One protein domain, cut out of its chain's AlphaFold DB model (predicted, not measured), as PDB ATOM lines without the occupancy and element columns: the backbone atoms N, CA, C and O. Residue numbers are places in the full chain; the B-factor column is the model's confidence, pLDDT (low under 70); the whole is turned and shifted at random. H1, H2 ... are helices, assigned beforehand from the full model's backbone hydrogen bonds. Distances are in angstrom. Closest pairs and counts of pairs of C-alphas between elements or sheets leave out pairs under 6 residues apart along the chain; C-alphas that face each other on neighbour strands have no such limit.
ATOM      1  N   CYS A   2     189.475 280.456 282.403       54.78
ATOM      2  CA  CYS A   2     189.796 279.974 281.045       54.78
ATOM      3  C   CYS A   2     190.052 278.457 280.929       54.78
ATOM      4  O   CYS A   2     189.844 277.880 279.868       54.78
ATOM      5  N   THR A   3     190.459 277.792 282.014       64.88
ATOM      6  CA  THR A   3     190.767 276.351 282.006       64.88
ATOM      7  C   THR A   3     189.518 275.471 281.943       64.88
ATOM      8  O   THR A   3     189.517 274.493 281.209       64.88
ATOM      9  N   LYS A   4     188.428 275.844 282.635       70.62
ATOM     10  CA  LYS A   4     187.178 275.057 282.683       70.62
ATOM     11  C   LYS A   4     186.452 275.007 281.333       70.62
ATOM     12  O   LYS A   4     185.951 273.958 280.939       70.62
ATOM     13  N   THR A   5     186.409 276.130 280.613       79.62
ATOM     14  CA  THR A   5     185.786 276.198 279.281       79.62
ATOM     15  C   THR A   5     186.637 275.486 278.231       79.62
ATOM     16  O   THR A   5     186.091 274.761 277.405       79.62
ATOM     17  N   GLY A   6     187.968 275.626 278.290       83.62
ATOM     18  CA  GLY A   6     188.881 274.950 277.365       83.62
ATOM     19  C   GLY A   6     188.798 273.424 277.455       83.62
ATOM     20  O   GLY A   6     188.673 272.760 276.430       83.62
ATOM     21  N   THR A   7     188.773 272.866 278.670       85.69
ATOM     22  CA  THR A   7     188.611 271.416 278.868       85.69
ATOM     23  C   THR A   7     187.261 270.911 278.372       85.69
ATOM     24  O   THR A   7     187.193 269.826 277.803       85.69
ATOM     25  N   GLN A   8     186.194 271.700 278.542       84.38
ATOM     26  CA  GLN A   8     184.874 271.334 278.036       84.38
ATOM     27  C   GLN A   8     184.870 271.304 276.501       84.38
ATOM     28  O   GLN A   8     184.505 270.295 275.918       84.38
ATOM     29  N   VAL A   9     185.333 272.355 275.819       86.56
ATOM     30  CA  VAL A   9     185.364 272.367 274.343       86.56
ATOM     31  C   VAL A   9     186.239 271.238 273.792       86.56
ATOM     32  O   VAL A   9     185.853 270.579 272.831       86.56
ATOM     33  N   PHE A  10     187.381 270.965 274.425       89.00
ATOM     34  CA  PHE A  10     188.231 269.837 274.051       89.00
ATOM     35  C   PHE A  10     187.512 268.489 274.197       89.00
ATOM     36  O   PHE A  10     187.570 267.678 273.278       89.00
ATOM     37  N   SER A  11     186.794 268.271 275.307       86.69
ATOM     38  CA  SER A  11     185.964 267.076 275.532       86.69
ATOM     39  C   SER A  11     184.945 266.881 274.405       86.69
ATOM     40  O   SER A  11     184.880 265.807 273.813       86.69
ATOM     41  N   TRP A  12     184.241 267.951 274.018       88.25
ATOM     42  CA  TRP A  12     183.285 267.920 272.905       88.25
ATOM     43  C   TRP A  12     183.953 267.577 271.567       88.25
ATOM     44  O   TRP A  12     183.440 266.765 270.804       88.25
ATOM     45  N   LEU A  13     185.106 268.175 271.257       90.69
ATOM     46  CA  LEU A  13     185.826 267.874 270.015       90.69
ATOM     47  C   LEU A  13     186.361 266.436 269.995       90.69
ATOM     48  O   LEU A  13     186.335 265.784 268.952       90.69
ATOM     49  N   LEU A  14     186.806 265.930 271.147       90.81
ATOM     50  CA  LEU A  14     187.308 264.570 271.298       90.81
ATOM     51  C   LEU A  14     186.199 263.535 271.075       90.81
ATOM     52  O   LEU A  14     186.390 262.591 270.304       90.81
ATOM     53  N   THR A  15     185.032 263.716 271.700       89.50
ATOM     54  CA  THR A  15     183.884 262.810 271.530       89.50
ATOM     55  C   THR A  15     183.350 262.856 270.098       89.50
ATOM     56  O   THR A  15     183.064 261.805 269.519       89.50
ATOM     57  N   LEU A  16     183.298 264.045 269.484       90.12
ATOM     58  CA  LEU A  16     182.922 264.223 268.078       90.12
ATOM     59  C   LEU A  16     183.875 263.493 267.119       90.12
ATOM     60  O   LEU A  16     183.416 262.742 266.254       90.12
ATOM     61  N   GLY A  17     185.190 263.673 267.275       92.19
ATOM     62  CA  GLY A  17     186.194 263.019 266.428       92.19
ATOM     63  C   GLY A  17     186.214 261.495 266.591       92.19
ATOM     64  O   GLY A  17     186.283 260.760 265.600       92.19
ATOM     65  N   GLY A  18     186.078 261.009 267.830       90.75
ATOM     66  CA  GLY A  18     186.015 259.578 268.133       90.75
ATOM     67  C   GLY A  18     184.807 258.901 267.481       90.75
ATOM     68  O   GLY A  18     184.958 257.925 266.746       90.75
ATOM     69  N   LEU A  19     183.610 259.468 267.662       92.00
ATOM     70  CA  LEU A  19     182.389 258.949 267.039       92.00
ATOM     71  C   LEU A  19     182.445 259.009 265.507       92.00
ATOM     72  O   LEU A  19     182.083 258.035 264.847       92.00
ATOM     73  N   SER A  20     182.944 260.108 264.932       91.56
ATOM     74  CA  SER A  20     183.095 260.257 263.477       91.56
ATOM     75  C   SER A  20     183.970 259.159 262.867       91.56
ATOM     76  O   SER A  20     183.702 258.683 261.760       91.56
ATOM     77  N   THR A  21     185.000 258.722 263.593       92.88
ATOM     78  CA  THR A  21     185.871 257.626 263.162       92.88
ATOM     79  C   THR A  21     185.076 256.325 263.037       92.88
ATOM     80  O   THR A  21     185.134 255.689 261.986       92.88
ATOM     81  N   PHE A  22     184.245 255.972 264.024       92.81
ATOM     82  CA  PHE A  22     183.413 254.762 263.943       92.81
ATOM     83  C   PHE A  22     182.416 254.793 262.778       92.81
ATOM     84  O   PHE A  22     182.228 253.787 262.094       92.81
ATOM     85  N   PHE A  23     181.811 255.950 262.489       91.94
ATOM     86  CA  PHE A  23     180.952 256.093 261.308       91.94
ATOM     87  C   PHE A  23     181.730 255.937 260.002       91.94
ATOM     88  O   PHE A  23     181.260 255.267 259.083       91.94
ATOM     89  N   THR A  24     182.931 256.512 259.925       93.12
ATOM     90  CA  THR A  24     183.787 256.428 258.736       93.12
ATOM     91  C   THR A  24     184.183 254.980 258.465       93.12
ATOM     92  O   THR A  24     183.886 254.453 257.395       93.12
ATOM     93  N   TRP A  25     184.763 254.290 259.449       93.44
ATOM     94  CA  TRP A  25     185.172 252.892 259.302       93.44
ATOM     95  C   TRP A  25     183.979 251.952 259.110       93.44
ATOM     96  O   TRP A  25     184.028 251.083 258.242       93.44
ATOM     97  N   GLY A  26     182.873 252.172 259.827       93.31
ATOM     98  CA  GLY A  26     181.627 251.436 259.614       93.31
ATOM     99  C   GLY A  26     181.095 251.586 258.184       93.31
ATOM    100  O   GLY A  26     180.719 250.590 257.564       93.31
ATOM    101  N   SER A  27     181.129 252.797 257.620       91.81
ATOM    102  CA  SER A  27     180.722 253.040 256.231       91.81
ATOM    103  C   SER A  27     181.648 252.354 255.224       91.81
ATOM    104  O   SER A  27     181.158 251.728 254.287       91.81
ATOM    105  N   ILE A  28     182.966 252.372 255.455       91.88
ATOM    106  CA  ILE A  28     183.950 251.675 254.615       91.88
ATOM    107  C   ILE A  28     183.681 250.167 254.631       91.88
ATOM    108  O   ILE A  28     183.605 249.545 253.569       91.88
ATOM    109  N   CYS A  29     183.473 249.574 255.812       92.06
ATOM    110  CA  CYS A  29     183.155 248.152 255.935       92.06
ATOM    111  C   CYS A  29     181.840 247.797 255.226       92.06
ATOM    112  O   CYS A  29     181.790 246.810 254.492       92.06
ATOM    113  N   ALA A  30     180.791 248.609 255.395       90.06
ATOM    114  CA  ALA A  30     179.506 248.395 254.734       90.06
ATOM    115  C   ALA A  30     179.616 248.496 253.201       90.06
ATOM    116  O   ALA A  30     179.114 247.624 252.489       90.06
ATOM    117  N   CYS A  31     180.321 249.509 252.688       89.81
ATOM    118  CA  CYS A  31     180.591 249.669 251.261       89.81
ATOM    119  C   CYS A  31     181.375 248.479 250.698       89.81
ATOM    120  O   CYS A  31     181.026 247.974 249.634       89.81
ATOM    121  N   HIS A  32     182.383 247.982 251.419       89.25
ATOM    122  CA  HIS A  32     183.150 246.818 250.982       89.25
ATOM    123  C   HIS A  32     182.288 245.546 250.926       89.25
ATOM    124  O   HIS A  32     182.345 244.816 249.940       89.25
ATOM    125  N   ILE A  33     181.429 245.297 251.923       89.38
ATOM    126  CA  ILE A  33     180.493 244.157 251.900       89.38
ATOM    127  C   ILE A  33     179.556 244.258 250.691       89.38
ATOM    128  O   ILE A  33     179.398 243.288 249.950       89.38
ATOM    129  N   MET A  34     178.973 245.436 250.451       88.38
ATOM    130  CA  MET A  34     178.083 245.662 249.310       88.38
ATOM    131  C   MET A  34     178.796 245.491 247.969       88.38
ATOM    132  O   MET A  34     178.248 244.851 247.075       88.38
ATOM    133  N   PHE A  35     180.028 245.989 247.846       88.06
ATOM    134  CA  PHE A  35     180.865 245.791 246.664       88.06
ATOM    135  C   PHE A  35     181.106 244.303 246.400       88.06
ATOM    136  O   PHE A  35     180.890 243.827 245.290       88.06
ATOM    137  N   ARG A  36     181.478 243.532 247.426       87.00
ATOM    138  CA  ARG A  36     181.733 242.093 247.280       87.00
ATOM    139  C   ARG A  36     180.477 241.297 246.932       87.00
ATOM    140  O   ARG A  36     180.563 240.340 246.163       87.00
ATOM    141  N   LEU A  37     179.319 241.697 247.459       86.69
ATOM    142  CA  LEU A  37     178.030 241.116 247.081       86.69
ATOM    143  C   LEU A  37     177.661 241.450 245.630       86.69
ATOM    144  O   LEU A  37     177.204 240.562 244.914       86.69
ATOM    145  N   ALA A  38     177.884 242.690 245.188       87.69
ATOM    146  CA  ALA A  38     177.636 243.116 243.812       87.69
ATOM    147  C   ALA A  38     178.546 242.387 242.815       87.69
ATOM    148  O   ALA A  38     178.060 241.842 241.828       87.69
ATOM    149  N   TRP A  39     179.838 242.283 243.136       86.88
ATOM    150  CA  TRP A  39     180.841 241.578 242.335       86.88
ATOM    151  C   TRP A  39     180.437 240.123 242.086       86.88
ATOM    152  O   TRP A  39     180.414 239.651 240.950       86.88
ATOM    153  N   LYS A  40     180.016 239.424 243.151       85.62
ATOM    154  CA  LYS A  40     179.531 238.041 243.058       85.62
ATOM    155  C   LYS A  40     178.207 237.939 242.292       85.62
ATOM    156  O   LYS A  40     178.015 236.980 241.551       85.62
ATOM    157  N   ALA A  41     177.291 238.893 242.471       86.38
ATOM    158  CA  ALA A  41     175.994 238.899 241.792       86.38
ATOM    159  C   ALA A  41     176.108 239.108 240.272       86.38
ATOM    160  O   ALA A  41     175.247 238.634 239.537       86.38
ATOM    161  N   GLN A  42     177.165 239.780 239.811       85.19
ATOM    162  CA  GLN A  42     177.450 240.018 238.392       85.19
ATOM    163  C   GLN A  42     178.307 238.913 237.748       85.19
ATOM    164  O   GLN A  42     178.630 238.993 236.569       85.19
ATOM    165  N   GLY A  43     178.642 237.854 238.495       82.12
ATOM    166  CA  GLY A  43     179.365 236.692 237.971       82.12
ATOM    167  C   GLY A  43     180.882 236.871 237.855       82.12
ATOM    168  O   GLY A  43     181.542 235.983 237.323       82.12
ATOM    169  N   HIS A  44     181.442 237.965 238.378       82.06
ATOM    170  CA  HIS A  44     182.884 238.187 238.367       82.06
ATOM    171  C   HIS A  44     183.613 237.299 239.377       82.06
ATOM    172  O   HIS A  44     183.152 237.056 240.500       82.06
ATOM    173  N   THR A  45     184.806 236.851 238.992       81.62
ATOM    174  CA  THR A  45     185.683 236.065 239.861       81.62
ATOM    175  C   THR A  45     186.597 236.967 240.693       81.62
ATOM    176  O   THR A  45     186.799 238.144 240.391       81.62
ATOM    177  N   LEU A  46     187.151 236.440 241.789       75.81
ATOM    178  CA  LEU A  46     188.063 237.210 242.647       75.81
ATOM    179  C   LEU A  46     189.461 237.383 242.046       75.81
ATOM    180  O   LEU A  46     190.224 238.209 242.535       75.81
ATOM    181  N   ASP A  47     189.787 236.616 241.007       72.75
ATOM    182  CA  ASP A  47     191.101 236.631 240.359       72.75
ATOM    183  C   ASP A  47     191.236 237.748 239.312       72.75
ATOM    184  O   ASP A  47     192.345 238.018 238.841       72.75
ATOM    185  N   GLU A  48     190.113 238.397 238.982       72.50
ATOM    186  CA  GLU A  48     190.020 239.610 238.159       72.50
ATOM    187  C   GLU A  48     190.351 240.887 238.950       72.50
ATOM    188  O   GLU A  48     190.581 241.941 238.361       72.50
ATOM    189  N   LEU A  49     190.369 240.819 240.287       75.00
ATOM    190  CA  LEU A  49     190.693 241.955 241.147       75.00
ATOM    191  C   LEU A  49     192.210 242.075 241.319       75.00
ATOM    192  O   LEU A  49     192.872 241.119 241.717       75.00
ATOM    193  N   ALA A  50     192.743 243.283 241.111       67.12
ATOM    194  CA  ALA A  50     194.163 243.581 241.324       67.12
ATOM    195  C   ALA A  50     194.613 243.339 242.771       67.12
ATOM    196  O   ALA A  50     195.740 242.926 243.025       67.12
ATOM    197  N   PHE A  51     193.715 243.585 243.728       67.94
ATOM    198  CA  PHE A  51     193.995 243.436 245.146       67.94
ATOM    199  C   PHE A  51     192.939 242.563 245.817       67.94
ATOM    200  O   PHE A  51     191.742 242.858 245.779       67.94
ATOM    201  N   LYS A  52     193.400 241.501 246.480       68.69
ATOM    202  CA  LYS A  52     192.559 240.601 247.266       68.69
ATOM    203  C   LYS A  52     192.817 240.838 248.747       68.69
ATOM    204  O   LYS A  52     193.923 240.620 249.233       68.69
ATOM    205  N   ALA A  53     191.782 241.257 249.471       72.00
ATOM    206  CA  ALA A  53     191.865 241.381 250.919       72.00
ATOM    207  C   ALA A  53     192.135 239.997 251.552       72.00
ATOM    208  O   ALA A  53     191.404 239.050 251.247       72.00
ATOM    209  N   PRO A  54     193.130 239.863 252.450       64.50
ATOM    210  CA  PRO A  54     193.528 238.568 253.008       64.50
ATOM    211  C   PRO A  54     192.441 237.927 253.884       64.50
ATOM    212  O   PRO A  54     192.302 236.710 253.899       64.50
ATOM    213  N   LEU A  55     191.637 238.743 254.576       70.00
ATOM    214  CA  LEU A  55     190.545 238.301 255.459       70.00
ATOM    215  C   LEU A  55     189.170 238.288 254.774       70.00
ATOM    216  O   LEU A  55     188.152 238.029 255.420       70.00
ATOM    217  N   ASP A  56     189.145 238.573 253.473       75.56
ATOM    218  CA  ASP A  56     187.948 238.571 252.647       75.56
ATOM    219  C   ASP A  56     186.762 239.376 253.261       75.56
ATOM    220  O   ASP A  56     186.952 240.316 254.036       75.56
ATOM    221  N   ILE A  57     185.519 239.039 252.909       82.81
ATOM    222  CA  ILE A  57     184.285 239.633 253.448       82.81
ATOM    223  C   ILE A  57     184.210 239.493 254.980       82.81
ATOM    224  O   ILE A  57     183.700 240.390 255.650       82.81
ATOM    225  N   TRP A  58     184.751 238.409 255.547       85.81
ATOM    226  CA  TRP A  58     184.716 238.135 256.987       85.81
ATOM    227  C   TRP A  58     185.404 239.224 257.809       85.81
ATOM    228  O   TRP A  58     184.850 239.660 258.818       85.81
ATOM    229  N   GLY A  59     186.553 239.725 257.342       86.62
ATOM    230  CA  GLY A  59     187.245 240.840 257.987       86.62
ATOM    231  C   GLY A  59     186.389 242.107 258.035       86.62
ATOM    232  O   GLY A  59     186.342 242.794 259.053       86.62
ATOM    233  N   SER A  60     185.641 242.394 256.966       88.94
ATOM    234  CA  SER A  60     184.732 243.546 256.927       88.94
ATOM    235  C   SER A  60     183.471 243.352 257.757       88.94
ATOM    236  O   SER A  60     183.025 244.306 258.387       88.94
ATOM    237  N   CYS A  61     182.918 242.138 257.818       89.88
ATOM    238  CA  CYS A  61     181.802 241.827 258.712       89.88
ATOM    239  C   CYS A  61     182.207 241.987 260.181       89.88
ATOM    240  O   CYS A  61     181.471 242.594 260.957       89.88
ATOM    241  N   PHE A  62     183.391 241.496 260.555       93.06
ATOM    242  CA  PHE A  62     183.919 241.651 261.908       93.06
ATOM    243  C   PHE A  62     184.215 243.120 262.239       93.06
ATOM    244  O   PHE A  62     183.801 243.607 263.288       93.06
ATOM    245  N   GLY A  63     184.847 243.856 261.319       91.31
ATOM    246  CA  GLY A  63     185.075 245.294 261.474       91.31
ATOM    247  C   GLY A  63     183.772 246.079 261.634       91.31
ATOM    248  O   GLY A  63     183.666 246.926 262.521       91.31
ATOM    249  N   LEU A  64     182.747 245.769 260.838       93.31
ATOM    250  CA  LEU A  64     181.430 246.396 260.956       93.31
ATOM    251  C   LEU A  64     180.773 246.081 262.308       93.31
ATOM    252  O   LEU A  64     180.259 246.989 262.958       93.31
ATOM    253  N   LEU A  65     180.834 244.821 262.753       94.69
ATOM    254  CA  LEU A  65     180.331 244.405 264.062       94.69
ATOM    255  C   LEU A  65     181.016 245.178 265.196       94.69
ATOM    256  O   LEU A  65     180.328 245.706 266.066       94.69
ATOM    257  N   LEU A  66     182.347 245.301 265.166       94.50
ATOM    258  CA  LEU A  66     183.092 246.060 266.172       94.50
ATOM    259  C   LEU A  66     182.700 247.540 266.189       94.50
ATOM    260  O   LEU A  66     182.469 248.085 267.263       94.50
ATOM    261  N   ASN A  67     182.555 248.177 265.023       94.38
ATOM    262  CA  ASN A  67     182.102 249.569 264.952       94.38
ATOM    263  C   ASN A  67     180.703 249.740 265.571       94.38
ATOM    264  O   ASN A  67     180.481 250.680 266.333       94.38
ATOM    265  N   ILE A  68     179.773 248.815 265.304       93.50
ATOM    266  CA  ILE A  68     178.429 248.830 265.906       93.50
ATOM    267  C   ILE A  68     178.506 248.646 267.428       93.50
ATOM    268  O   ILE A  68     177.866 249.395 268.163       93.50
ATOM    269  N   LEU A  69     179.308 247.696 267.916       94.88
ATOM    270  CA  LEU A  69     179.494 247.474 269.352       94.88
ATOM    271  C   LEU A  69     180.092 248.704 270.044       94.88
ATOM    272  O   LEU A  69     179.612 249.093 271.107       94.88
ATOM    273  N   CYS A  70     181.078 249.363 269.428       93.50
ATOM    274  CA  CYS A  70     181.641 250.613 269.932       93.50
ATOM    275  C   CYS A  70     180.594 251.734 269.989       93.50
ATOM    276  O   CYS A  70     180.535 252.457 270.981       93.50
ATOM    277  N   LEU A  71     179.725 251.857 268.978       91.81
ATOM    278  CA  LEU A  71     178.633 252.837 268.987       91.81
ATOM    279  C   LEU A  71     177.601 252.559 270.091       91.81
ATOM    280  O   LEU A  71     177.111 253.509 270.705       91.81
ATOM    281  N   ILE A  72     177.293 251.286 270.362       92.44
ATOM    282  CA  ILE A  72     176.404 250.874 271.460       92.44
ATOM    283  C   ILE A  72     177.053 251.170 272.816       92.44
ATOM    284  O   ILE A  72     176.406 251.740 273.691       92.44
ATOM    285  N   ALA A  73     178.332 250.831 272.988       91.50
ATOM    286  CA  ALA A  73     179.075 251.122 274.212       91.50
ATOM    287  C   ALA A  73     179.144 252.635 274.475       91.50
ATOM    288  O   ALA A  73     178.877 253.088 275.587       91.50
ATOM    289  N   GLN A  74     179.416 253.429 273.437       90.00
ATOM    290  CA  GLN A  74     179.444 254.886 273.532       90.00
ATOM    291  C   GLN A  74     178.061 255.463 273.866       90.00
ATOM    292  O   GLN A  74     177.960 256.391 274.666       90.00
ATOM    293  N   PHE A  75     176.988 254.901 273.300       90.06
ATOM    294  CA  PHE A  75     175.619 255.283 273.651       90.06
ATOM    295  C   PHE A  75     175.305 254.974 275.118       90.06
ATOM    296  O   PHE A  75     174.768 255.826 275.825       90.06
ATOM    297  N   TYR A  76     175.686 253.789 275.600       89.06
ATOM    298  CA  TYR A  76     175.498 253.407 276.997       89.06
ATOM    299  C   TYR A  76     176.215 254.372 277.947       89.06
ATOM    300  O   TYR A  76     175.596 254.862 278.886       89.06
ATOM    301  N   LEU A  77     177.475 254.716 277.664       87.19
ATOM    302  CA  LEU A  77     178.242 255.674 278.467       87.19
ATOM    303  C   LEU A  77     177.664 257.095 278.423       87.19
ATOM    304  O   LEU A  77     177.770 257.829 279.405       87.19
ATOM    305  N   ALA A  78     177.036 257.485 277.311       86.88
ATOM    306  CA  ALA A  78     176.367 258.777 277.197       86.88
ATOM    307  C   ALA A  78     175.071 258.852 278.025       86.88
ATOM    308  O   ALA A  78     174.738 259.920 278.540       86.88
ATOM    309  N   VAL A  79     174.334 257.741 278.156       86.44
ATOM    310  CA  VAL A  79     173.088 257.666 278.944       86.44
ATOM    311  C   VAL A  79     173.373 257.431 280.430       86.44
ATOM    312  O   VAL A  79     172.760 258.077 281.281       86.44
ATOM    313  N   PHE A  80     174.313 256.538 280.739       85.38
ATOM    314  CA  PHE A  80     174.710 256.143 282.090       85.38
ATOM    315  C   PHE A  80     176.191 256.469 282.337       85.38
ATOM    316  O   PHE A  80     177.045 255.577 282.303       85.38
ATOM    317  N   PRO A  81     176.529 257.747 282.584       80.88
ATOM    318  CA  PRO A  81     177.894 258.123 282.922       80.88
ATOM    319  C   PRO A  81     178.297 257.540 284.287       80.88
ATOM    320  O   PRO A  81     177.577 257.674 285.270       80.88
ATOM    321  N   LEU A  82     179.484 256.930 284.363       75.81
ATOM    322  CA  LEU A  82     179.959 256.195 285.550       75.81
ATOM    323  C   LEU A  82     180.126 257.064 286.813       75.81
ATOM    324  O   LEU A  82     180.041 256.551 287.923       75.81
ATOM    325  N   ASN A  83     180.364 258.370 286.650       73.75
ATOM    326  CA  ASN A  83     180.776 259.272 287.735       73.75
ATOM    327  C   ASN A  83     179.832 260.474 287.938       73.75
ATOM    328  O   ASN A  83     180.232 261.471 288.541       73.75
ATOM    329  N   SER A  84     178.613 260.463 287.387       71.00
ATOM    330  CA  SER A  84     177.675 261.596 287.485       71.00
ATOM    331  C   SER A  84     176.223 261.168 287.251       71.00
ATOM    332  O   SER A  84     175.990 260.153 286.601       71.00
ATOM    333  N   PRO A  85     175.225 261.929 287.741       76.31
ATOM    334  CA  PRO A  85     173.832 261.698 287.374       76.31
ATOM    335  C   PRO A  85     173.626 261.909 285.869       76.31
ATOM    336  O   PRO A  85     174.256 262.777 285.253       76.31
ATOM    337  N   SER A  86     172.721 261.131 285.278       77.06
ATOM    338  CA  SER A  86     172.341 261.289 283.879       77.06
ATOM    339  C   SER A  86     171.726 262.677 283.660       77.06
ATOM    340  O   SER A  86     170.787 263.097 284.335       77.06
ATOM    341  N   SER A  87     172.298 263.431 282.725       83.19
ATOM    342  CA  SER A  87     171.843 264.770 282.353       83.19
ATOM    343  C   SER A  87     171.826 264.885 280.839       83.19
ATOM    344  O   SER A  87     172.753 264.425 280.172       83.19
ATOM    345  N   ALA A  88     170.811 265.560 280.293       82.88
ATOM    346  CA  ALA A  88     170.717 265.814 278.857       82.88
ATOM    347  C   ALA A  88     171.979 266.509 278.318       82.88
ATOM    348  O   ALA A  88     172.453 266.179 277.235       82.88
ATOM    349  N   LYS A  89     172.582 267.417 279.101       81.94
ATOM    350  CA  LYS A  89     173.830 268.089 278.715       81.94
ATOM    351  C   LYS A  89     174.984 267.093 278.552       81.94
ATOM    352  O   LYS A  89     175.715 267.185 277.572       81.94
ATOM    353  N   ALA A  90     175.126 266.150 279.484       82.75
ATOM    354  CA  ALA A  90     176.176 265.132 279.444       82.75
ATOM    355  C   ALA A  90     175.968 264.148 278.282       82.75
ATOM    356  O   ALA A  90     176.926 263.787 277.604       82.75
ATOM    357  N   PHE A  91     174.713 263.789 277.997       86.06
ATOM    358  CA  PHE A  91     174.369 262.957 276.846       86.06
ATOM    359  C   PHE A  91     174.779 263.620 275.527       86.06
ATOM    360  O   PHE A  91     175.474 263.009 274.717       86.06
ATOM    361  N   PHE A  92     174.388 264.883 275.317       84.88
ATOM    362  CA  PHE A  92     174.760 265.596 274.099       84.88
ATOM    363  C   PHE A  92     176.270 265.827 274.025       84.88
ATOM    364  O   PHE A  92     176.840 265.605 272.969       84.88
ATOM    365  N   GLU A  93     176.956 266.147 275.121       84.81
ATOM    366  CA  GLU A  93     178.424 266.254 275.131       84.81
ATOM    367  C   GLU A  93     179.128 264.957 274.683       84.81
ATOM    368  O   GLU A  93     180.116 265.004 273.948       84.81
ATOM    369  N   ALA A  94     178.603 263.794 275.072       85.94
ATOM    370  CA  ALA A  94     179.204 262.496 274.769       85.94
ATOM    371  C   ALA A  94     178.736 261.859 273.446       85.94
ATOM    372  O   ALA A  94     179.423 260.970 272.934       85.94
ATOM    373  N   TYR A  95     177.578 262.267 272.910       88.19
ATOM    374  CA  TYR A  95     176.916 261.583 271.791       88.19
ATOM    375  C   TYR A  95     176.389 262.505 270.680       88.19
ATOM    376  O   TYR A  95     175.658 262.035 269.812       88.19
ATOM    377  N   LEU A  96     176.758 263.795 270.647       88.94
ATOM    378  CA  LEU A  96     176.266 264.758 269.641       88.94
ATOM    379  C   LEU A  96     176.537 264.340 268.186       88.94
ATOM    380  O   LEU A  96     175.753 264.663 267.296       88.94
ATOM    381  N   ALA A  97     177.648 263.647 267.927       89.38
ATOM    382  CA  ALA A  97     178.068 263.326 266.561       89.38
ATOM    383  C   ALA A  97     177.027 262.472 265.827       89.38
ATOM    384  O   ALA A  97     176.730 262.711 264.660       89.38
ATOM    385  N   THR A  98     176.448 261.495 266.525       88.94
ATOM    386  CA  THR A  98     175.496 260.536 265.963       88.94
ATOM    387  C   THR A  98     174.228 261.194 265.408       88.94
ATOM    388  O   THR A  98     173.950 260.990 264.225       88.94
ATOM    389  N   PRO A  99     173.450 261.989 266.175       88.88
ATOM    390  CA  PRO A  99     172.270 262.658 265.640       88.88
ATOM    391  C   PRO A  99     172.631 263.647 264.532       88.88
ATOM    392  O   PRO A  99     171.905 263.705 263.548       88.88
ATOM    393  N   ILE A 100     173.766 264.355 264.622       90.94
ATOM    394  CA  ILE A 100     174.225 265.248 263.548       90.94
ATOM    395  C   ILE A 100     174.415 264.463 262.245       90.94
ATOM    396  O   ILE A 100     173.808 264.798 261.227       90.94
ATOM    397  N   ILE A 101     175.215 263.394 262.275       89.94
ATOM    398  CA  ILE A 101     175.503 262.568 261.096       89.94
ATOM    399  C   ILE A 101     174.213 261.949 260.544       89.94
ATOM    400  O   ILE A 101     173.992 261.967 259.333       89.94
ATOM    401  N   LEU A 102     173.332 261.459 261.419       90.31
ATOM    402  CA  LEU A 102     172.046 260.889 261.026       90.31
ATOM    403  C   LEU A 102     171.148 261.932 260.345       90.31
ATOM    404  O   LEU A 102     170.567 261.643 259.302       90.31
ATOM    405  N   THR A 103     171.056 263.151 260.884       92.44
ATOM    406  CA  THR A 103     170.284 264.243 260.278       92.44
ATOM    407  C   THR A 103     170.832 264.603 258.903       92.44
ATOM    408  O   THR A 103     170.057 264.658 257.949       92.44
ATOM    409  N   PHE A 104     172.148 264.781 258.757       92.25
ATOM    410  CA  PHE A 104     172.755 265.062 257.453       92.25
ATOM    411  C   PHE A 104     172.512 263.929 256.448       92.25
ATOM    412  O   PHE A 104     172.154 264.195 255.297       92.25
ATOM    413  N   TYR A 105     172.629 262.673 256.884       89.12
ATOM    414  CA  TYR A 105     172.331 261.510 256.051       89.12
ATOM    415  C   TYR A 105     170.864 261.481 255.601       89.12
ATOM    416  O   TYR A 105     170.583 261.277 254.419       89.12
ATOM    417  N   LEU A 106     169.920 261.718 256.517       90.81
ATOM    418  CA  LEU A 106     168.488 261.735 256.213       90.81
ATOM    419  C   LEU A 106     168.118 262.882 255.272       90.81
ATOM    420  O   LEU A 106     167.399 262.650 254.303       90.81
ATOM    421  N   VAL A 107     168.638 264.093 255.502       93.19
ATOM    422  CA  VAL A 107     168.423 265.248 254.615       93.19
ATOM    423  C   VAL A 107     168.926 264.938 253.208       93.19
ATOM    424  O   VAL A 107     168.187 265.113 252.239       93.19
ATOM    425  N   TRP A 108     170.147 264.409 253.085       90.94
ATOM    426  CA  TRP A 108     170.701 264.013 251.792       90.94
ATOM    427  C   TRP A 108     169.849 262.935 251.111       90.94
ATOM    428  O   TRP A 108     169.533 263.053 249.926       90.94
ATOM    429  N   LYS A 109     169.419 261.914 251.861       87.00
ATOM    430  CA  LYS A 109     168.622 260.799 251.339       87.00
ATOM    431  C   LYS A 109     167.227 261.232 250.889       87.00
ATOM    432  O   LYS A 109     166.770 260.794 249.835       87.00
ATOM    433  N   ILE A 110     166.565 262.108 251.646       90.56
ATOM    434  CA  ILE A 110     165.252 262.665 251.292       90.56
ATOM    435  C   ILE A 110     165.373 263.592 250.079       90.56
ATOM    436  O   ILE A 110     164.522 263.541 249.191       90.56
ATOM    437  N   TRP A 111     166.433 264.402 250.004       91.06
ATOM    438  CA  TRP A 111     166.640 265.325 248.891       91.06
ATOM    439  C   TRP A 111     166.989 264.603 247.585       91.06
ATOM    440  O   TRP A 111     166.398 264.890 246.546       91.06
ATOM    441  N   LYS A 112     167.915 263.637 247.627       87.81
ATOM    442  CA  LYS A 112     168.347 262.880 246.442       87.81
ATOM    443  C   LYS A 112     167.424 261.716 246.081       87.81
ATOM    444  O   LYS A 112     167.562 261.188 244.983       87.81
ATOM    445  N   ARG A 113     166.503 261.323 246.974       82.06
ATOM    446  CA  ARG A 113     165.534 260.222 246.790       82.06
ATOM    447  C   ARG A 113     166.168 258.967 246.180       82.06
ATOM    448  O   ARG A 113     165.593 258.333 245.298       82.06
ATOM    449  N   THR A 114     167.373 258.624 246.628       78.31
ATOM    450  CA  THR A 114     168.107 257.487 246.074       78.31
ATOM    451  C   THR A 114     167.454 256.175 246.519       78.31
ATOM    452  O   THR A 114     167.162 256.005 247.709       78.31
ATOM    453  N   PRO A 115     167.194 255.231 245.592       74.94
ATOM    454  CA  PRO A 115     166.690 253.919 245.964       74.94
ATOM    455  C   PRO A 115     167.749 253.166 246.775       74.94
ATOM    456  O   PRO A 115     168.952 253.376 246.606       74.94
ATOM    457  N   PHE A 116     167.309 252.259 247.652       72.81
ATOM    458  CA  PHE A 116     168.233 251.323 248.289       72.81
ATOM    459  C   PHE A 116     168.930 250.499 247.202       72.81
ATOM    460  O   PHE A 116     168.273 249.801 246.426       72.81
ATOM    461  N   MET A 117     170.256 250.623 247.133       74.81
ATOM    462  CA  MET A 117     171.070 249.981 246.106       74.81
ATOM    463  C   MET A 117     170.974 248.464 246.247       74.81
ATOM    464  O   MET A 117     171.320 247.902 247.288       74.81
ATOM    465  N   ARG A 118     170.494 247.799 245.196       80.31
ATOM    466  CA  ARG A 118     170.507 246.340 245.113       80.31
ATOM    467  C   ARG A 118     171.879 245.907 244.608       80.31
ATOM    468  O   ARG A 118     172.342 246.505 243.640       80.31
ATOM    469  N   PRO A 119     172.502 244.860 245.177       77.31
ATOM    470  CA  PRO A 119     173.806 244.383 244.714       77.31
ATOM    471  C   PRO A 119     173.873 244.133 243.199       77.31
ATOM    472  O   PRO A 119     174.883 244.421 242.574       77.31
ATOM    473  N   SER A 120     172.781 243.666 242.588       73.62
ATOM    474  CA  SER A 120     172.712 243.386 241.149       73.62
ATOM    475  C   SER A 120     172.651 244.621 240.243       73.62
ATOM    476  O   SER A 120     172.911 244.493 239.056       73.62
ATOM    477  N   THR A 121     172.296 245.798 240.764       79.50
ATOM    478  CA  THR A 121     172.150 247.039 239.977       79.50
ATOM    479  C   THR A 121     173.249 248.057 240.276       79.50
ATOM    480  O   THR A 121     173.136 249.212 239.873       79.50
ATOM    481  N   ILE A 122     174.256 247.678 241.068       83.44
ATOM    482  CA  ILE A 122     175.408 248.530 241.361       83.44
ATOM    483  C   ILE A 122     176.295 248.562 240.121       83.44
ATOM    484  O   ILE A 122     176.699 247.521 239.619       83.44
ATOM    485  N   ASP A 123     176.598 249.759 239.643       81.88
ATOM    486  CA  ASP A 123     177.533 249.959 238.543       81.88
ATOM    487  C   ASP A 123     178.972 249.724 239.031       81.88
ATOM    488  O   ASP A 123     179.445 250.416 239.936       81.88
ATOM    489  N   LEU A 124     179.632 248.705 238.473       78.88
ATOM    490  CA  LEU A 124     181.010 248.312 238.794       78.88
ATOM    491  C   LEU A 124     181.998 248.631 237.660       78.88
ATOM    492  O   LEU A 124     183.210 248.517 237.858       78.88
ATOM    493  N   ASP A 125     181.495 249.031 236.491       77.25
ATOM    494  CA  ASP A 125     182.288 249.145 235.266       77.25
ATOM    495  C   ASP A 125     182.580 250.597 234.884       77.25
ATOM    496  O   ASP A 125     183.641 250.889 234.317       77.25
ATOM    497  N   THR A 126     181.699 251.539 235.231       79.50
ATOM    498  CA  THR A 126     181.928 252.957 234.931       79.50
ATOM    499  C   THR A 126     183.180 253.480 235.638       79.50
ATOM    500  O   THR A 126     183.275 253.503 236.864       79.50
ATOM    501  N   GLY A 127     184.154 253.947 234.850       71.19
ATOM    502  CA  GLY A 127     185.416 254.511 235.349       71.19
ATOM    503  C   GLY A 127     186.523 253.484 235.619       71.19
ATOM    504  O   GLY A 127     187.583 253.855 236.128       71.19
ATOM    505  N   ARG A 128     186.323 252.207 235.266       70.62
ATOM    506  CA  ARG A 128     187.327 251.151 235.457       70.62
ATOM    507  C   ARG A 128     188.497 251.326 234.476       70.62
ATOM    508  O   ARG A 128     188.324 251.249 233.261       70.62
ATOM    509  N   ARG A 129     189.719 251.519 234.990       69.19
ATOM    510  CA  ARG A 129     190.976 251.470 234.208       69.19
ATOM    511  C   ARG A 129     191.327 250.015 233.861       69.19
ATOM    512  O   ARG A 129     192.232 249.423 234.433       69.19
ATOM    513  N   LEU A 130     190.550 249.424 232.960       60.66
ATOM    514  CA  LEU A 130     190.595 247.998 232.621       60.66
ATOM    515  C   LEU A 130     191.884 247.552 231.913       60.66
ATOM    516  O   LEU A 130     192.367 246.458 232.181       60.66
ATOM    517  N   LEU A 131     192.444 248.384 231.032       57.62
ATOM    518  CA  LEU A 131     193.549 247.972 230.156       57.62
ATOM    519  C   LEU A 131     194.902 247.913 230.889       57.62
ATOM    520  O   LEU A 131     195.597 246.912 230.760       57.62
ATOM    521  N   ASP A 132     195.221 248.899 231.734       62.09
ATOM    522  CA  ASP A 132     196.464 248.883 232.527       62.09
ATOM    523  C   ASP A 132     196.405 247.859 233.675       62.09
ATOM    524  O   ASP A 132     197.387 247.182 233.962       62.09
ATOM    525  N   ALA A 133     195.258 247.718 234.352       64.31
ATOM    526  CA  ALA A 133     195.167 246.887 235.554       64.31
ATOM    527  C   ALA A 133     195.333 245.390 235.252       64.31
ATOM    528  O   ALA A 133     196.043 244.705 235.982       64.31
ATOM    529  N   GLN A 134     194.714 244.879 234.183       67.81
ATOM    530  CA  GLN A 134     194.823 243.462 233.823       67.81
ATOM    531  C   GLN A 134     196.260 243.088 233.423       67.81
ATOM    532  O   GLN A 134     196.776 242.069 233.872       67.81
ATOM    533  N   GLN A 135     196.917 243.947 232.635       68.56
ATOM    534  CA  GLN A 135     198.300 243.741 232.194       68.56
ATOM    535  C   GLN A 135     199.268 243.725 233.378       68.56
ATOM    536  O   GLN A 135     200.046 242.785 233.509       68.56
ATOM    537  N   LEU A 136     199.144 244.681 234.304       72.25
ATOM    538  CA  LEU A 136     199.962 244.727 235.520       72.25
ATOM    539  C   LEU A 136     199.740 243.504 236.427       72.25
ATOM    540  O   LEU A 136     200.683 243.008 237.038       72.25
ATOM    541  N   ILE A 137     198.507 242.992 236.513       73.69
ATOM    542  CA  ILE A 137     198.198 241.778 237.286       73.69
ATOM    543  C   ILE A 137     198.874 240.553 236.670       73.69
ATOM    544  O   ILE A 137     199.403 239.707 237.395       73.69
ATOM    545  N   ASP A 138     198.830 240.425 235.347       74.38
ATOM    546  CA  ASP A 138     199.444 239.303 234.644       74.38
ATOM    547  C   ASP A 138     200.980 239.388 234.700       74.38
ATOM    548  O   ASP A 138     201.645 238.376 234.948       74.38
ATOM    549  N   GLU A 139     201.548 240.590 234.601       76.12
ATOM    550  CA  GLU A 139     202.968 240.868 234.853       76.12
ATOM    551  C   GLU A 139     203.369 240.505 236.294       76.12
ATOM    552  O   GLU A 139     204.274 239.696 236.492       76.12
ATOM    553  N   GLU A 140     202.639 240.949 237.322       73.25
ATOM    554  CA  GLU A 140     202.917 240.546 238.709       73.25
ATOM    555  C   GLU A 140     202.795 239.027 238.917       73.25
ATOM    556  O   GLU A 140     203.595 238.419 239.635       73.25
ATOM    557  N   LYS A 141     201.790 238.377 238.313       73.81
ATOM    558  CA  LYS A 141     201.606 236.918 238.408       73.81
ATOM    559  C   LYS A 141     202.766 236.172 237.751       73.81
ATOM    560  O   LYS A 141     203.210 235.153 238.294       73.81
ATOM    561  N   THR A 142     203.263 236.651 236.612       75.38
ATOM    562  CA  THR A 142     204.432 236.064 235.940       75.38
ATOM    563  C   THR A 142     205.713 236.287 236.743       75.38
ATOM    564  O   THR A 142     206.456 235.329 236.966       75.38
ATOM    565  N   GLU A 143     205.923 237.475 237.314       75.44
ATOM    566  CA  GLU A 143     207.050 237.736 238.213       75.44
ATOM    567  C   GLU A 143     207.011 236.856 239.471       75.44
ATOM    568  O   GLU A 143     208.012 236.229 239.825       75.44
ATOM    569  N   ARG A 144     205.846 236.725 240.123       68.12
ATOM    570  CA  ARG A 144     205.661 235.849 241.297       68.12
ATOM    571  C   ARG A 144     205.857 234.369 240.969       68.12
ATOM    572  O   ARG A 144     206.273 233.594 241.842       68.12
ATOM    573  N   ARG A 145     205.554 233.932 239.740       72.81
ATOM    574  CA  ARG A 145     205.867 232.571 239.264       72.81
ATOM    575  C   ARG A 145     207.368 232.354 239.121       72.81
ATOM    576  O   ARG A 145     207.834 231.277 239.479       72.81
ATOM    577  N   ASN A 146     208.092 233.387 238.704       79.25
ATOM    578  CA  ASN A 146     209.541 233.365 238.518       79.25
ATOM    579  C   ASN A 146     210.335 233.619 239.813       79.25
ATOM    580  O   ASN A 146     211.564 233.561 239.800       79.25
ATOM    581  N   TRP A 147     209.674 233.890 240.946       78.56
ATOM    582  CA  TRP A 147     210.376 234.107 242.209       78.56
ATOM    583  C   TRP A 147     211.057 232.837 242.740       78.56
ATOM    584  O   TRP A 147     210.407 231.792 242.866       78.56
ATOM    585  N   PRO A 148     212.337 232.933 243.149       83.25
ATOM    586  CA  PRO A 148     213.037 231.835 243.796       83.25
ATOM    587  C   PRO A 148     212.399 231.485 245.148       83.25
ATOM    588  O   PRO A 148     211.843 232.337 245.846       83.25
ATOM    589  N   ILE A 149     212.515 230.212 245.535       78.56
ATOM    590  CA  ILE A 149     211.834 229.615 246.698       78.56
ATOM    591  C   ILE A 149     212.112 230.386 248.001       78.56
ATOM    592  O   ILE A 149     211.194 230.596 248.790       78.56
ATOM    593  N   TRP A 150     213.336 230.893 248.196       80.25
ATOM    594  CA  TRP A 150     213.699 231.676 249.385       80.25
ATOM    595  C   TRP A 150     212.873 232.967 249.530       80.25
ATOM    596  O   TRP A 150     212.413 233.286 250.625       80.25
ATOM    597  N   LYS A 151     212.583 233.659 248.419       79.06
ATOM    598  CA  LYS A 151     211.785 234.898 248.414       79.06
ATOM    599  C   LYS A 151     210.308 234.629 248.728       79.06
ATOM    600  O   LYS A 151     209.667 235.435 249.392       79.06
ATOM    601  N   ARG A 152     209.778 233.472 248.307       75.25
ATOM    602  CA  ARG A 152     208.414 233.032 248.658       75.25
ATOM    603  C   ARG A 152     208.276 232.698 250.140       75.25
ATOM    604  O   ARG A 152     207.280 233.075 250.741       75.25
ATOM    605  N   ILE A 153     209.264 232.010 250.715       76.88
ATOM    606  CA  ILE A 153     209.250 231.638 252.136       76.88
ATOM    607  C   ILE A 153     209.359 232.886 253.019       76.88
ATOM    608  O   ILE A 153     208.596 233.010 253.971       76.88
ATOM    609  N   PHE A 154     210.234 233.838 252.672       81.81
ATOM    610  CA  PHE A 154     210.363 235.100 253.406       81.81
ATOM    611  C   PHE A 154     209.030 235.863 253.466       81.81
ATOM    612  O   PHE A 154     208.609 236.255 254.543       81.81
ATOM    613  N   HIS A 155     208.319 235.962 252.339       71.44
ATOM    614  CA  HIS A 155     207.074 236.732 252.229       71.44
ATOM    615  C   HIS A 155     205.848 236.083 252.913       71.44
ATOM    616  O   HIS A 155     204.809 236.719 253.083       71.44
ATOM    617  N   ILE A 156     205.923 234.792 253.251       72.31
ATOM    618  CA  ILE A 156     204.881 234.106 254.036       72.31
ATOM    619  C   ILE A 156     205.044 234.415 255.531       72.31
ATOM    620  O   ILE A 156     204.057 234.431 256.262       72.31
ATOM    621  N   PHE A 157     206.278 234.651 255.980       66.44
ATOM    622  CA  PHE A 157     206.606 234.904 257.383       66.44
ATOM    623  C   PHE A 157     206.787 236.393 257.721       66.44
ATOM    624  O   PHE A 157     206.722 236.735 258.902       66.44
ATOM    625  N   PHE A 158     207.007 237.256 256.725       43.44
ATOM    626  CA  PHE A 158     207.271 238.691 256.866       43.44
ATOM    627  C   PHE A 158     206.582 239.483 255.749       43.44
ATOM    628  O   PHE A 158     206.018 240.555 256.057       43.44
TER     629      PHE A 158
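This is residues 2 to 158 of the 158 residues of the protein "Hypothetical protein" of Adineta steineri (UniProt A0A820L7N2). One very long helix, H1, makes the spine of an open, all-helix model: H2 folds back along the second part of it as a hairpin, and short H3 packs on both near the other end of H2. From H1, H4 leads away at a slant, its residues 102 to 112 sticking out, while H5 and H6 make a cornered arm beyond the end of H1 that touches no other helix. The printed part has 157 residues, with six named helices in the order H1 to H6 and no named strand. It is only just loose, close to extended, with a radius of gyration of the C-alphas of 22.5 A and spans of 66 by 46 by 28 A.

H1, residues 2 to 41, is the hub, touching three helices. Its residues 19 to 36 touch H2, residues 56 to 79, at a shallow tilt of 30 degrees, opposite ways; this is a helical hairpin, and the closest C-alphas, of Cys 29 and Ser 60, are 5.0 A apart. H3, residues 88 to 95, forms a second helical hairpin with H2, at a shallow tilt of 19 degrees, the closest C-alphas being those of Ala 78 and Phe 91, 4.6 A apart. H3 also touches H1 at a steep tilt of 49 degrees, closest at the C-alphas of Trp 12 and Glu 93, 5.6 A apart. H4, residues 97 to 112, touches H1 with residues 97 to 98 alone, at a steep tilt of 47 degrees; the closest C-alphas, of Leu 16 and Ala 97, are 5.2 A apart. H3 and H4 meet only through their link. H5, residues 130 to 145, and H6, residues 149 to 157, both stand apart from H1, H2 and H3; H5 and H6 are only just apart from each other, their closest C-alphas being 8.3 A from one another. Every O i to N i+4 pair is within hydrogen-bond range in H1, H3, H4 and H6; in H2 it is 19 of 20 and in H5 11 of 12.

H1 begins at C-alpha 2 (189.796, 279.974, 281.045), ends at C-alpha 41 (175.994, 238.899, 241.792) and is 58.5 A long. H2 measures 35.7 A, H3 10.3 A, H4 22.3 A and H5 22.7 A. H6, 13.0 A long, ends at C-alpha 157 (206.606, 234.904, 257.383).

The C-alphas farthest apart, of Pro 85 and Asn 146, are 66.8 A from each other. The printed part has no cut. The links H1 to H2, residues 42 to 55, and H4 to H5, residues 113 to 129, are long. The mean pLDDT of the printed part is 82.2, and 16 residues are under 70, among them residues 129 to 135.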